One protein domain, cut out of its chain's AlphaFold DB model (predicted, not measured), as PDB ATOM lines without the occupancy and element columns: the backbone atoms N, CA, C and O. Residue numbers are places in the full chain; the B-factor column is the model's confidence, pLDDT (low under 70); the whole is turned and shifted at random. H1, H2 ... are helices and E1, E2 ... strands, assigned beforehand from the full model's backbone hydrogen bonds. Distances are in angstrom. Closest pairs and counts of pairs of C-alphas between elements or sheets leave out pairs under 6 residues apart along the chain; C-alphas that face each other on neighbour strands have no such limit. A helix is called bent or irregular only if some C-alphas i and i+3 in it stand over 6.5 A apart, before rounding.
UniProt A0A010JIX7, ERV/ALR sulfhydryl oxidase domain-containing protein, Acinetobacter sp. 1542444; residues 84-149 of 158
ATOM      1  N   GLU A  84      -0.712 -17.151 -20.441       85.69
ATOM      2  CA  GLU A  84       0.056 -15.905 -20.491       85.69
ATOM      3  C   GLU A  84      -0.046 -15.081 -19.201       85.69
ATOM      4  O   GLU A  84       0.955 -14.518 -18.755       85.69
ATOM      5  N   GLU A  85      -1.215 -15.032 -18.553       85.50
ATOM      6  CA  GLU A  85      -1.365 -14.298 -17.291       85.50
ATOM      7  C   GLU A  85      -0.654 -15.006 -16.141       85.50
ATOM      8  O   GLU A  85      -0.032 -14.341 -15.310       85.50
ATOM      9  N   ILE A  86      -0.683 -16.343 -16.116       83.69
ATOM     10  CA  ILE A  86       0.060 -17.136 -15.127       83.69
ATOM     11  C   ILE A  86       1.559 -16.886 -15.291       83.69
ATOM     12  O   ILE A  86       2.245 -16.565 -14.318       83.69
ATOM     13  N   VAL A  87       2.071 -16.994 -16.520       84.19
ATOM     14  CA  VAL A  87       3.491 -16.773 -16.821       84.19
ATOM     15  C   VAL A  87       3.896 -15.349 -16.451       84.19
ATOM     16  O   VAL A  87       4.911 -15.152 -15.778       84.19
ATOM     17  N   ARG A  88       3.079 -14.354 -16.807       84.56
ATOM     18  CA  ARG A  88       3.319 -12.954 -16.447       84.56
ATOM     19  C   ARG A  88       3.356 -12.761 -14.933       84.56
ATOM     20  O   ARG A  88       4.294 -12.142 -14.441       84.56
ATOM     21  N   ALA A  89       2.403 -13.321 -14.191       81.88
ATOM     22  CA  ALA A  89       2.371 -13.228 -12.732       81.88
ATOM     23  C   ALA A  89       3.613 -13.863 -12.081       81.88
ATOM     24  O   ALA A  89       4.186 -13.291 -11.150       81.88
ATOM     25  N   ILE A  90       4.069 -15.008 -12.597       79.88
ATOM     26  CA  ILE A  90       5.282 -15.682 -12.115       79.88
ATOM     27  C   ILE A  90       6.520 -14.826 -12.391       79.88
ATOM     28  O   ILE A  90       7.301 -14.580 -11.472       79.88
ATOM     29  N   ILE A  91       6.687 -14.328 -13.620       80.00
ATOM     30  CA  ILE A  91       7.820 -13.463 -13.978       80.00
ATOM     31  C   ILE A  91       7.808 -12.204 -13.111       80.00
ATOM     32  O   ILE A  91       8.833 -11.857 -12.530       80.00
ATOM     33  N   THR A  92       6.655 -11.554 -12.945       83.12
ATOM     34  CA  THR A  92       6.507 -10.385 -12.070       83.12
ATOM     35  C   THR A  92       6.910 -10.705 -10.628       83.12
ATOM     36  O   THR A  92       7.630  -9.922 -10.012       83.12
ATOM     37  N   ARG A  93       6.548 -11.877 -10.094       76.00
ATOM     38  CA  ARG A  93       6.977 -12.309  -8.754       76.00
ATOM     39  C   ARG A  93       8.488 -12.542  -8.664       76.00
ATOM     40  O   ARG A  93       9.095 -12.162  -7.662       76.00
ATOM     41  N   ILE A  94       9.107 -13.122  -9.692       74.75
ATOM     42  CA  ILE A  94      10.566 -13.302  -9.760       74.75
ATOM     43  C   ILE A  94      11.258 -11.933  -9.776       74.75
ATOM     44  O   ILE A  94      12.146 -11.696  -8.960       74.75
ATOM     45  N   MET A  95      10.792 -11.005 -10.618       73.94
ATOM     46  CA  MET A  95      11.307  -9.630 -10.683       73.94
ATOM     47  C   MET A  95      11.159  -8.877  -9.358       73.94
ATOM     48  O   MET A  95      12.025  -8.089  -8.999       73.94
ATOM     49  N   HIS A  96      10.067  -9.101  -8.620       75.31
ATOM     50  CA  HIS A  96       9.854  -8.445  -7.329       75.31
ATOM     51  C   HIS A  96      10.705  -9.020  -6.200       75.31
ATOM     52  O   HIS A  96      11.014  -8.291  -5.263       75.31
ATOM     53  N   SER A  97      11.056 -10.305  -6.252       68.50
ATOM     54  CA  SER A  97      11.795 -10.991  -5.181       68.50
ATOM     55  C   SER A  97      13.312 -10.975  -5.376       68.50
ATOM     56  O   SER A  97      14.050 -11.117  -4.400       68.50
ATOM     57  N   HIS A  98      13.779 -10.772  -6.611       75.94
ATOM     58  CA  HIS A  98      15.191 -10.855  -6.969       75.94
ATOM     59  C   HIS A  98      15.663  -9.616  -7.734       75.94
ATOM     60  O   HIS A  98      15.012  -9.145  -8.667       75.94
ATOM     61  N   ARG A  99      16.867  -9.148  -7.409       74.69
ATOM     62  CA  ARG A  99      17.636  -8.205  -8.226       74.69
ATOM     63  C   ARG A  99      18.311  -8.971  -9.360       74.69
ATOM     64  O   ARG A  99      18.895 -10.029  -9.139       74.69
ATOM     65  N   MET A 100      18.267  -8.434 -10.574       75.69
ATOM     66  CA  MET A 100      18.988  -9.006 -11.713       75.69
ATOM     67  C   MET A 100      20.385  -8.404 -11.828       75.69
ATOM     68  O   MET A 100      20.535  -7.184 -11.875       75.69
ATOM     69  N   PHE A 101      21.396  -9.261 -11.929       76.12
ATOM     70  CA  PHE A 101      22.759  -8.886 -12.272       76.12
ATOM     71  C   PHE A 101      23.071  -9.375 -13.686       76.12
ATOM     72  O   PHE A 101      23.031 -10.573 -13.958       76.12
ATOM     73  N   LEU A 102      23.347  -8.438 -14.591       78.50
ATOM     74  CA  LEU A 102      23.721  -8.727 -15.971       78.50
ATOM     75  C   LEU A 102      25.229  -8.534 -16.125       78.50
ATOM     76  O   LEU A 102      25.718  -7.405 -16.081       78.50
ATOM     77  N   THR A 103      25.949  -9.625 -16.359       78.00
ATOM     78  CA  THR A 103      27.376  -9.589 -16.689       78.00
ATOM     79  C   THR A 103      27.544  -9.860 -18.173       78.00
ATOM     80  O   THR A 103      27.088 -10.887 -18.674       78.00
ATOM     81  N   ILE A 104      28.221  -8.968 -18.889       78.88
ATOM     82  CA  ILE A 104      28.614  -9.208 -20.279       78.88
ATOM     83  C   ILE A 104      30.085  -9.608 -20.259       78.88
ATOM     84  O   ILE A 104      30.952  -8.788 -19.957       78.88
ATOM     85  N   ASN A 105      30.371 -10.878 -20.549       73.75
ATOM     86  CA  ASN A 105      31.751 -11.344 -20.624       73.75
ATOM     87  C   ASN A 105      32.434 -10.756 -21.860       73.75
ATOM     88  O   ASN A 105      31.954 -10.920 -22.979       73.75
ATOM     89  N   HIS A 106      33.587 -10.120 -21.654       69.69
ATOM     90  CA  HIS A 106      34.348  -9.478 -22.727       69.69
ATOM     91  C   HIS A 106      34.866 -10.474 -23.781       69.69
ATOM     92  O   HIS A 106      34.983 -10.120 -24.946       69.69
ATOM     93  N   PHE A 107      35.134 -11.724 -23.384       66.19
ATOM     94  CA  PHE A 107      35.695 -12.751 -24.269       66.19
ATOM     95  C   PHE A 107      34.647 -13.474 -25.125       66.19
ATOM     96  O   PHE A 107      34.882 -13.701 -26.305       66.19
ATOM     97  N   ASP A 108      33.480 -13.794 -24.557       76.75
ATOM     98  CA  ASP A 108      32.436 -14.555 -25.261       76.75
ATOM     99  C   ASP A 108      31.321 -13.668 -25.832       76.75
ATOM    100  O   ASP A 108      30.481 -14.149 -26.593       76.75
ATOM    101  N   GLY A 109      31.239 -12.400 -25.412       74.56
ATOM    102  CA  GLY A 109      30.163 -11.469 -25.778       74.56
ATOM    103  C   GLY A 109      28.767 -11.889 -25.301       74.56
ATOM    104  O   GLY A 109      27.785 -11.200 -25.571       74.56
ATOM    105  N   LYS A 110      28.653 -13.020 -24.593       76.38
ATOM    106  CA  LYS A 110      27.379 -13.572 -24.137       76.38
ATOM    107  C   LYS A 110      26.939 -12.888 -22.840       76.38
ATOM    108  O   LYS A 110      27.717 -12.863 -21.880       76.38
ATOM    109  N   PRO A 111      25.700 -12.372 -22.779       76.44
ATOM    110  CA  PRO A 111      25.123 -11.878 -21.540       76.44
ATOM    111  C   PRO A 111      24.833 -13.049 -20.596       76.44
ATOM    112  O   PRO A 111      24.162 -14.010 -20.972       76.44
ATOM    113  N   GLN A 112      25.318 -12.963 -19.362       75.00
ATOM    114  CA  GLN A 112      24.944 -13.857 -18.271       75.00
ATOM    115  C   GLN A 112      24.067 -13.093 -17.284       75.00
ATOM    116  O   GLN A 112      24.479 -12.066 -16.750       75.00
ATOM    117  N   ILE A 113      22.855 -13.599 -17.056       76.56
ATOM    118  CA  ILE A 113      21.910 -13.040 -16.088       76.56
ATOM    119  C   ILE A 113      21.956 -13.904 -14.833       76.56
ATOM    120  O   ILE A 113      21.753 -15.116 -14.901       76.56
ATOM    121  N   GLN A 114      22.209 -13.278 -13.689       77.00
ATOM    122  CA  GLN A 114      22.119 -13.900 -12.373       77.00
ATOM    123  C   GLN A 114      21.013 -13.216 -11.572       77.00
ATOM    124  O   GLN A 114      20.909 -11.989 -11.561       77.00
ATOM    125  N   PHE A 115      20.184 -14.007 -10.900       75.38
ATOM    126  CA  PHE A 115      19.149 -13.506  -9.999       75.38
ATOM    127  C   PHE A 115      19.677 -13.567  -8.570       75.38
ATOM    128  O   PHE A 115      20.014 -14.640  -8.077       75.38
ATOM    129  N   ILE A 116      19.767 -12.410  -7.923       74.75
ATOM    130  CA  ILE A 116      20.243 -12.267  -6.550       74.75
ATOM    131  C   ILE A 116      19.032 -11.921  -5.681       74.75
ATOM    132  O   ILE A 116      18.380 -10.911  -5.950       74.75
ATOM    133  N   PRO A 117      18.704 -12.721  -4.658       72.00
ATOM    134  CA  PRO A 117      17.634 -12.403  -3.718       72.00
ATOM    135  C   PRO A 117      17.770 -10.992  -3.119       72.00
ATOM    136  O   PRO A 117      18.876 -10.506  -2.872       72.00
ATOM    137  N   ASN A 118      16.645 -10.300  -2.914       68.25
ATOM    138  CA  ASN A 118      16.645  -8.911  -2.428       68.25
ATOM    139  C   ASN A 118      17.235  -8.729  -1.020       68.25
ATOM    140  O   ASN A 118      17.675  -7.628  -0.686       68.25
ATOM    141  N   ASP A 119      17.230  -9.785  -0.215       68.44
ATOM    142  CA  ASP A 119      17.768  -9.865   1.145       68.44
ATOM    143  C   ASP A 119      19.294 -10.079   1.188       68.44
ATOM    144  O   ASP A 119      19.892 -10.110   2.264       68.44
ATOM    145  N   CYS A 120      19.955 -10.173   0.030       66.50
ATOM    146  CA  CYS A 120      21.406 -10.287  -0.053       66.50
ATOM    147  C   CYS A 120      22.100  -8.916  -0.150       66.50
ATOM    148  O   CYS A 120      21.746  -8.047  -0.956       66.50
ATOM    149  N   TRP A 121      23.173  -8.750   0.628       64.69
ATOM    150  CA  TRP A 121      24.050  -7.581   0.563       64.69
ATOM    151  C   TRP A 121      25.068  -7.717  -0.572       64.69
ATOM    152  O   TRP A 121      25.793  -8.707  -0.662       64.69
ATOM    153  N   ILE A 122      25.166  -6.690  -1.420       68.38
ATOM    154  CA  ILE A 122      26.196  -6.607  -2.462       68.38
ATOM    155  C   ILE A 122      27.432  -5.942  -1.855       68.38
ATOM    156  O   ILE A 122      27.419  -4.758  -1.513       68.38
ATOM    157  N   LEU A 123      28.500  -6.723  -1.710       64.88
ATOM    158  CA  LEU A 123      29.774  -6.272  -1.159       64.88
ATOM    159  C   LEU A 123      30.614  -5.610  -2.256       64.88
ATOM    160  O   LEU A 123      31.040  -6.265  -3.203       64.88
ATOM    161  N   THR A 124      30.895  -4.320  -2.095       66.31
ATOM    162  CA  THR A 124      31.918  -3.595  -2.861       66.31
ATOM    163  C   THR A 124      32.971  -3.033  -1.907       66.31
ATOM    164  O   THR A 124      32.701  -2.836  -0.718       66.31
ATOM    165  N   SER A 125      34.178  -2.771  -2.415       62.56
ATOM    166  CA  SER A 125      35.311  -2.242  -1.634       62.56
ATOM    167  C   SER A 125      34.972  -0.953  -0.878       62.56
ATOM    168  O   SER A 125      35.456  -0.738   0.228       62.56
ATOM    169  N   GLU A 126      34.097  -0.124  -1.441       66.31
ATOM    170  CA  GLU A 126      33.673   1.152  -0.860       66.31
ATOM    171  C   GLU A 126      32.511   1.009   0.134       66.31
ATOM    172  O   GLU A 126      32.344   1.840   1.029       66.31
ATOM    173  N   ASN A 127      31.698  -0.043   0.000       63.62
ATOM    174  CA  ASN A 127      30.459  -0.200   0.765       63.62
ATOM    175  C   ASN A 127      30.612  -1.132   1.978       63.62
ATOM    176  O   ASN A 127      29.768  -1.129   2.872       63.62
ATOM    177  N   ILE A 128      31.714  -1.886   2.064       66.62
ATOM    178  CA  ILE A 128      31.964  -2.839   3.155       66.62
ATOM    179  C   ILE A 128      31.971  -2.168   4.536       66.62
ATOM    180  O   ILE A 128      31.415  -2.704   5.492       66.62
ATOM    181  N   VAL A 129      32.526  -0.955   4.632       63.91
ATOM    182  CA  VAL A 129      32.595  -0.193   5.888       63.91
ATOM    183  C   VAL A 129      31.200   0.236   6.344       63.91
ATOM    184  O   VAL A 129      30.906   0.202   7.536       63.91
ATOM    185  N   LYS A 130      30.318   0.589   5.400       63.38
ATOM    186  CA  LYS A 130      28.933   0.977   5.694       63.38
ATOM    187  C   LYS A 130      28.095  -0.224   6.122       63.38
ATOM    188  O   LYS A 130      27.385  -0.122   7.110       63.38
ATOM    189  N   ILE A 131      28.251  -1.368   5.453       66.06
ATOM    190  CA  ILE A 131      27.527  -2.611   5.771       66.06
ATOM    191  C   ILE A 131      27.896  -3.136   7.169       66.06
ATOM    192  O   ILE A 131      27.032  -3.606   7.898       66.06
ATOM    193  N   ILE A 132      29.167  -3.029   7.574       63.88
ATOM    194  CA  ILE A 132      29.628  -3.436   8.918       63.88
ATOM    195  C   ILE A 132      29.142  -2.465  10.010       63.88
ATOM    196  O   ILE A 132      28.976  -2.858  11.166       63.88
ATOM    197  N   ALA A 133      28.952  -1.191   9.661       64.00
ATOM    198  CA  ALA A 133      28.474  -0.163  10.581       64.00
ATOM    199  C   ALA A 133      26.942  -0.146  10.733       64.00
ATOM    200  O   ALA A 133      26.443   0.454  11.688       64.00
ATOM    201  N   ASP A 134      26.209  -0.783   9.818       68.06
ATOM    202  CA  ASP A 134      24.750  -0.786   9.808       68.06
ATOM    203  C   ASP A 134      24.162  -1.711  10.888       68.06
ATOM    204  O   ASP A 134      24.691  -2.791  11.166       68.06
ATOM    205  N   ARG A 135      23.050  -1.304  11.513       61.31
ATOM    206  CA  ARG A 135      22.405  -2.074  12.601       61.31
ATOM    207  C   ARG A 135      21.750  -3.364  12.106       61.31
ATOM    208  O   ARG A 135      21.628  -4.305  12.887       61.31
ATOM    209  N   GLU A 136      21.351  -3.394  10.839       65.31
ATOM    210  CA  GLU A 136      20.800  -4.570  10.147       65.31
ATOM    211  C   GLU A 136      21.875  -5.357   9.375       65.31
ATOM    212  O   GLU A 136      21.577  -6.335   8.688       65.31
ATOM    213  N   GLY A 137      23.140  -4.940   9.491       64.25
ATOM    214  CA  GLY A 137      24.282  -5.619   8.897       64.25
ATOM    215  C   GLY A 137      24.602  -6.966   9.561       64.25
ATOM    216  O   GLY A 137      24.041  -7.326  10.604       64.25
ATOM    217  N   PRO A 138      25.532  -7.746   8.979       65.56
ATOM    218  CA  PRO A 138      25.965  -9.014   9.553       65.56
ATOM    219  C   PRO A 138      26.475  -8.807  10.985       65.56
ATOM    220  O   PRO A 138      27.311  -7.941  11.248       65.56
ATOM    221  N   LYS A 139      25.970  -9.621  11.925       66.75
ATOM    222  CA  LYS A 139      26.365  -9.558  13.338       66.75
ATOM    223  C   LYS A 139      27.888  -9.612  13.454       66.75
ATOM    224  O   LYS A 139      28.523 -10.450  12.815       66.75
ATOM    225  N   LYS A 140      28.465  -8.770  14.320       64.88
ATOM    226  CA  LYS A 140      29.927  -8.660  14.508       64.88
ATOM    227  C   LYS A 140      30.615  -9.999  14.788       64.88
ATOM    228  O   LYS A 140      31.766 -10.175  14.415       64.88
ATOM    229  N   GLU A 141      29.895 -10.931  15.401       70.06
ATOM    230  CA  GLU A 141      30.351 -12.291  15.705       70.06
ATOM    231  C   GLU A 141      30.628 -13.137  14.454       70.06
ATOM    232  O   GLU A 141      31.507 -13.988  14.486       70.06
ATOM    233  N   LEU A 142      29.929 -12.880  13.344       67.88
ATOM    234  CA  LEU A 142      30.039 -13.643  12.094       67.88
ATOM    235  C   LEU A 142      31.044 -13.026  11.108       67.88
ATOM    236  O   LEU A 142      31.400 -13.650  10.111       67.88
ATOM    237  N   LEU A 143      31.523 -11.805  11.372       68.38
ATOM    238  CA  LEU A 143      32.498 -11.121  10.517       68.38
ATOM    239  C   LEU A 143      33.818 -11.892  10.354       68.38
ATOM    240  O   LEU A 143      34.294 -11.962   9.220       68.38
ATOM    241  N   PRO A 144      34.413 -12.492  11.408       72.56
ATOM    242  CA  PRO A 144      35.648 -13.259  11.263       72.56
ATOM    243  C   PRO A 144      35.477 -14.439  10.306       72.56
ATOM    244  O   PRO A 144      36.314 -14.635   9.430       72.56
ATOM    245  N   ASP A 145      34.357 -15.157  10.402       71.62
ATOM    246  CA  ASP A 145      34.070 -16.313   9.550       71.62
ATOM    247  C   ASP A 145      33.809 -15.900   8.095       71.62
ATOM    248  O   ASP A 145      34.300 -16.548   7.166       71.62
ATOM    249  N   ILE A 146      33.106 -14.781   7.876       70.50
ATOM    250  CA  ILE A 146      32.879 -14.212   6.538       70.50
ATOM    251  C   ILE A 146      34.206 -13.780   5.902       70.50
ATOM    252  O   ILE A 146      34.454 -14.082   4.732       70.50
ATOM    253  N   ILE A 147      35.081 -13.113   6.662       69.44
ATOM    254  CA  ILE A 147      36.405 -12.689   6.188       69.44
ATOM    255  C   ILE A 147      37.266 -13.916   5.877       69.44
ATOM    256  O   ILE A 147      37.863 -13.982   4.804       69.44
ATOM    257  N   GLN A 148      37.283 -14.919   6.756       68.94
ATOM    258  CA  GLN A 148      38.026 -16.161   6.547       68.94
ATOM    259  C   GLN A 148      37.552 -16.880   5.272       68.94
ATOM    260  O   GLN A 148      38.366 -17.322   4.457       68.94
ATOM    261  N   ALA A 149      36.237 -16.960   5.054       70.69
ATOM    262  CA  ALA A 149      35.654 -17.554   3.855       70.69
ATOM    263  C   ALA A 149      35.974 -16.747   2.586       70.69
ATOM    264  O   ALA A 149      36.286 -17.340   1.549       70.69
TER     265      ALA A 149
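This is residues 84 to 149 of the 158 residues of the protein "ERV/ALR sulfhydryl oxidase domain-containing protein" of Acinetobacter sp. 1542444 (UniProt A0A010JIX7). An open, spread-out shape meets the reader here: a hairpin of two strands, E1 and E2, with helix H1 making an L-shaped corner at its base, and two small helices, H2 and H3, at the far end of a winding ten-residue link. Residues 84 to 93 of H1 stick out at one end, and the turn of the hairpin, residues 105 to 110, sticks out at another. The printed part has 66 residues, with three named helices and two named strands in the order H1, E1, E2, H2, H3; the sheet has the order E1 - E2, antiparallel, and the class is mixed, helices and strands. The whole is only just extended, close to loose, with a radius of gyration of the C-alphas of 16.6 A and spans of 47 by 34 by 19 A.

Begin with H1, residues 84 to 97, which has a tight link to strand E1, residues 98 to 104. E1 and E2, residues 111 to 117, form a hairpin, antiparallel at 156 degrees between their directions. Look at N 99 and O 116, 2.7 A apart, and N 112 and O 103, 2.8 A apart, both within hydrogen-bond range. The closest C-alphas of H1 and E2 are those of Ser 97 and Pro 117, 6.2 A apart. Further along, H2, residues 128 to 133, and H3, residues 140 to 149, are close but not clearly touching; their closest C-alphas, those of Ile 132 and Lys 140, are 7.7 A apart. They run opposite ways at a shallow tilt of 20 degrees. H1 is apart from H2 and H3. In H1 and H2 every O i to N i+4 pair is within hydrogen-bond range; in H3 4 of 6 are.

Find C-alpha 84 at (0.056, -15.905, -20.491); from there H1 runs 19.9 A to C-alpha 97. E1 begins at C-alpha 98, at (15.191, -10.855, -6.969), and is 19.0 A long; E2 returns over 19.3 A. H2 is 8.6 A long. H3, 15.0 A long, ends at C-alpha 149, at (35.654, -17.554, 3.855), and is only just irregular: C-alphas 141 and 144 are 7.0 A apart.

The two C-alphas farthest apart are those of Glu 84 and Pro 144, at 47.8 A. The printed part has no cut, and no link is long. The mean pLDDT of the printed part is 72.0; look for values under 70 at residue 97, residues 106 to 107, 118 to 140, 142 to 143 and 147 to 148.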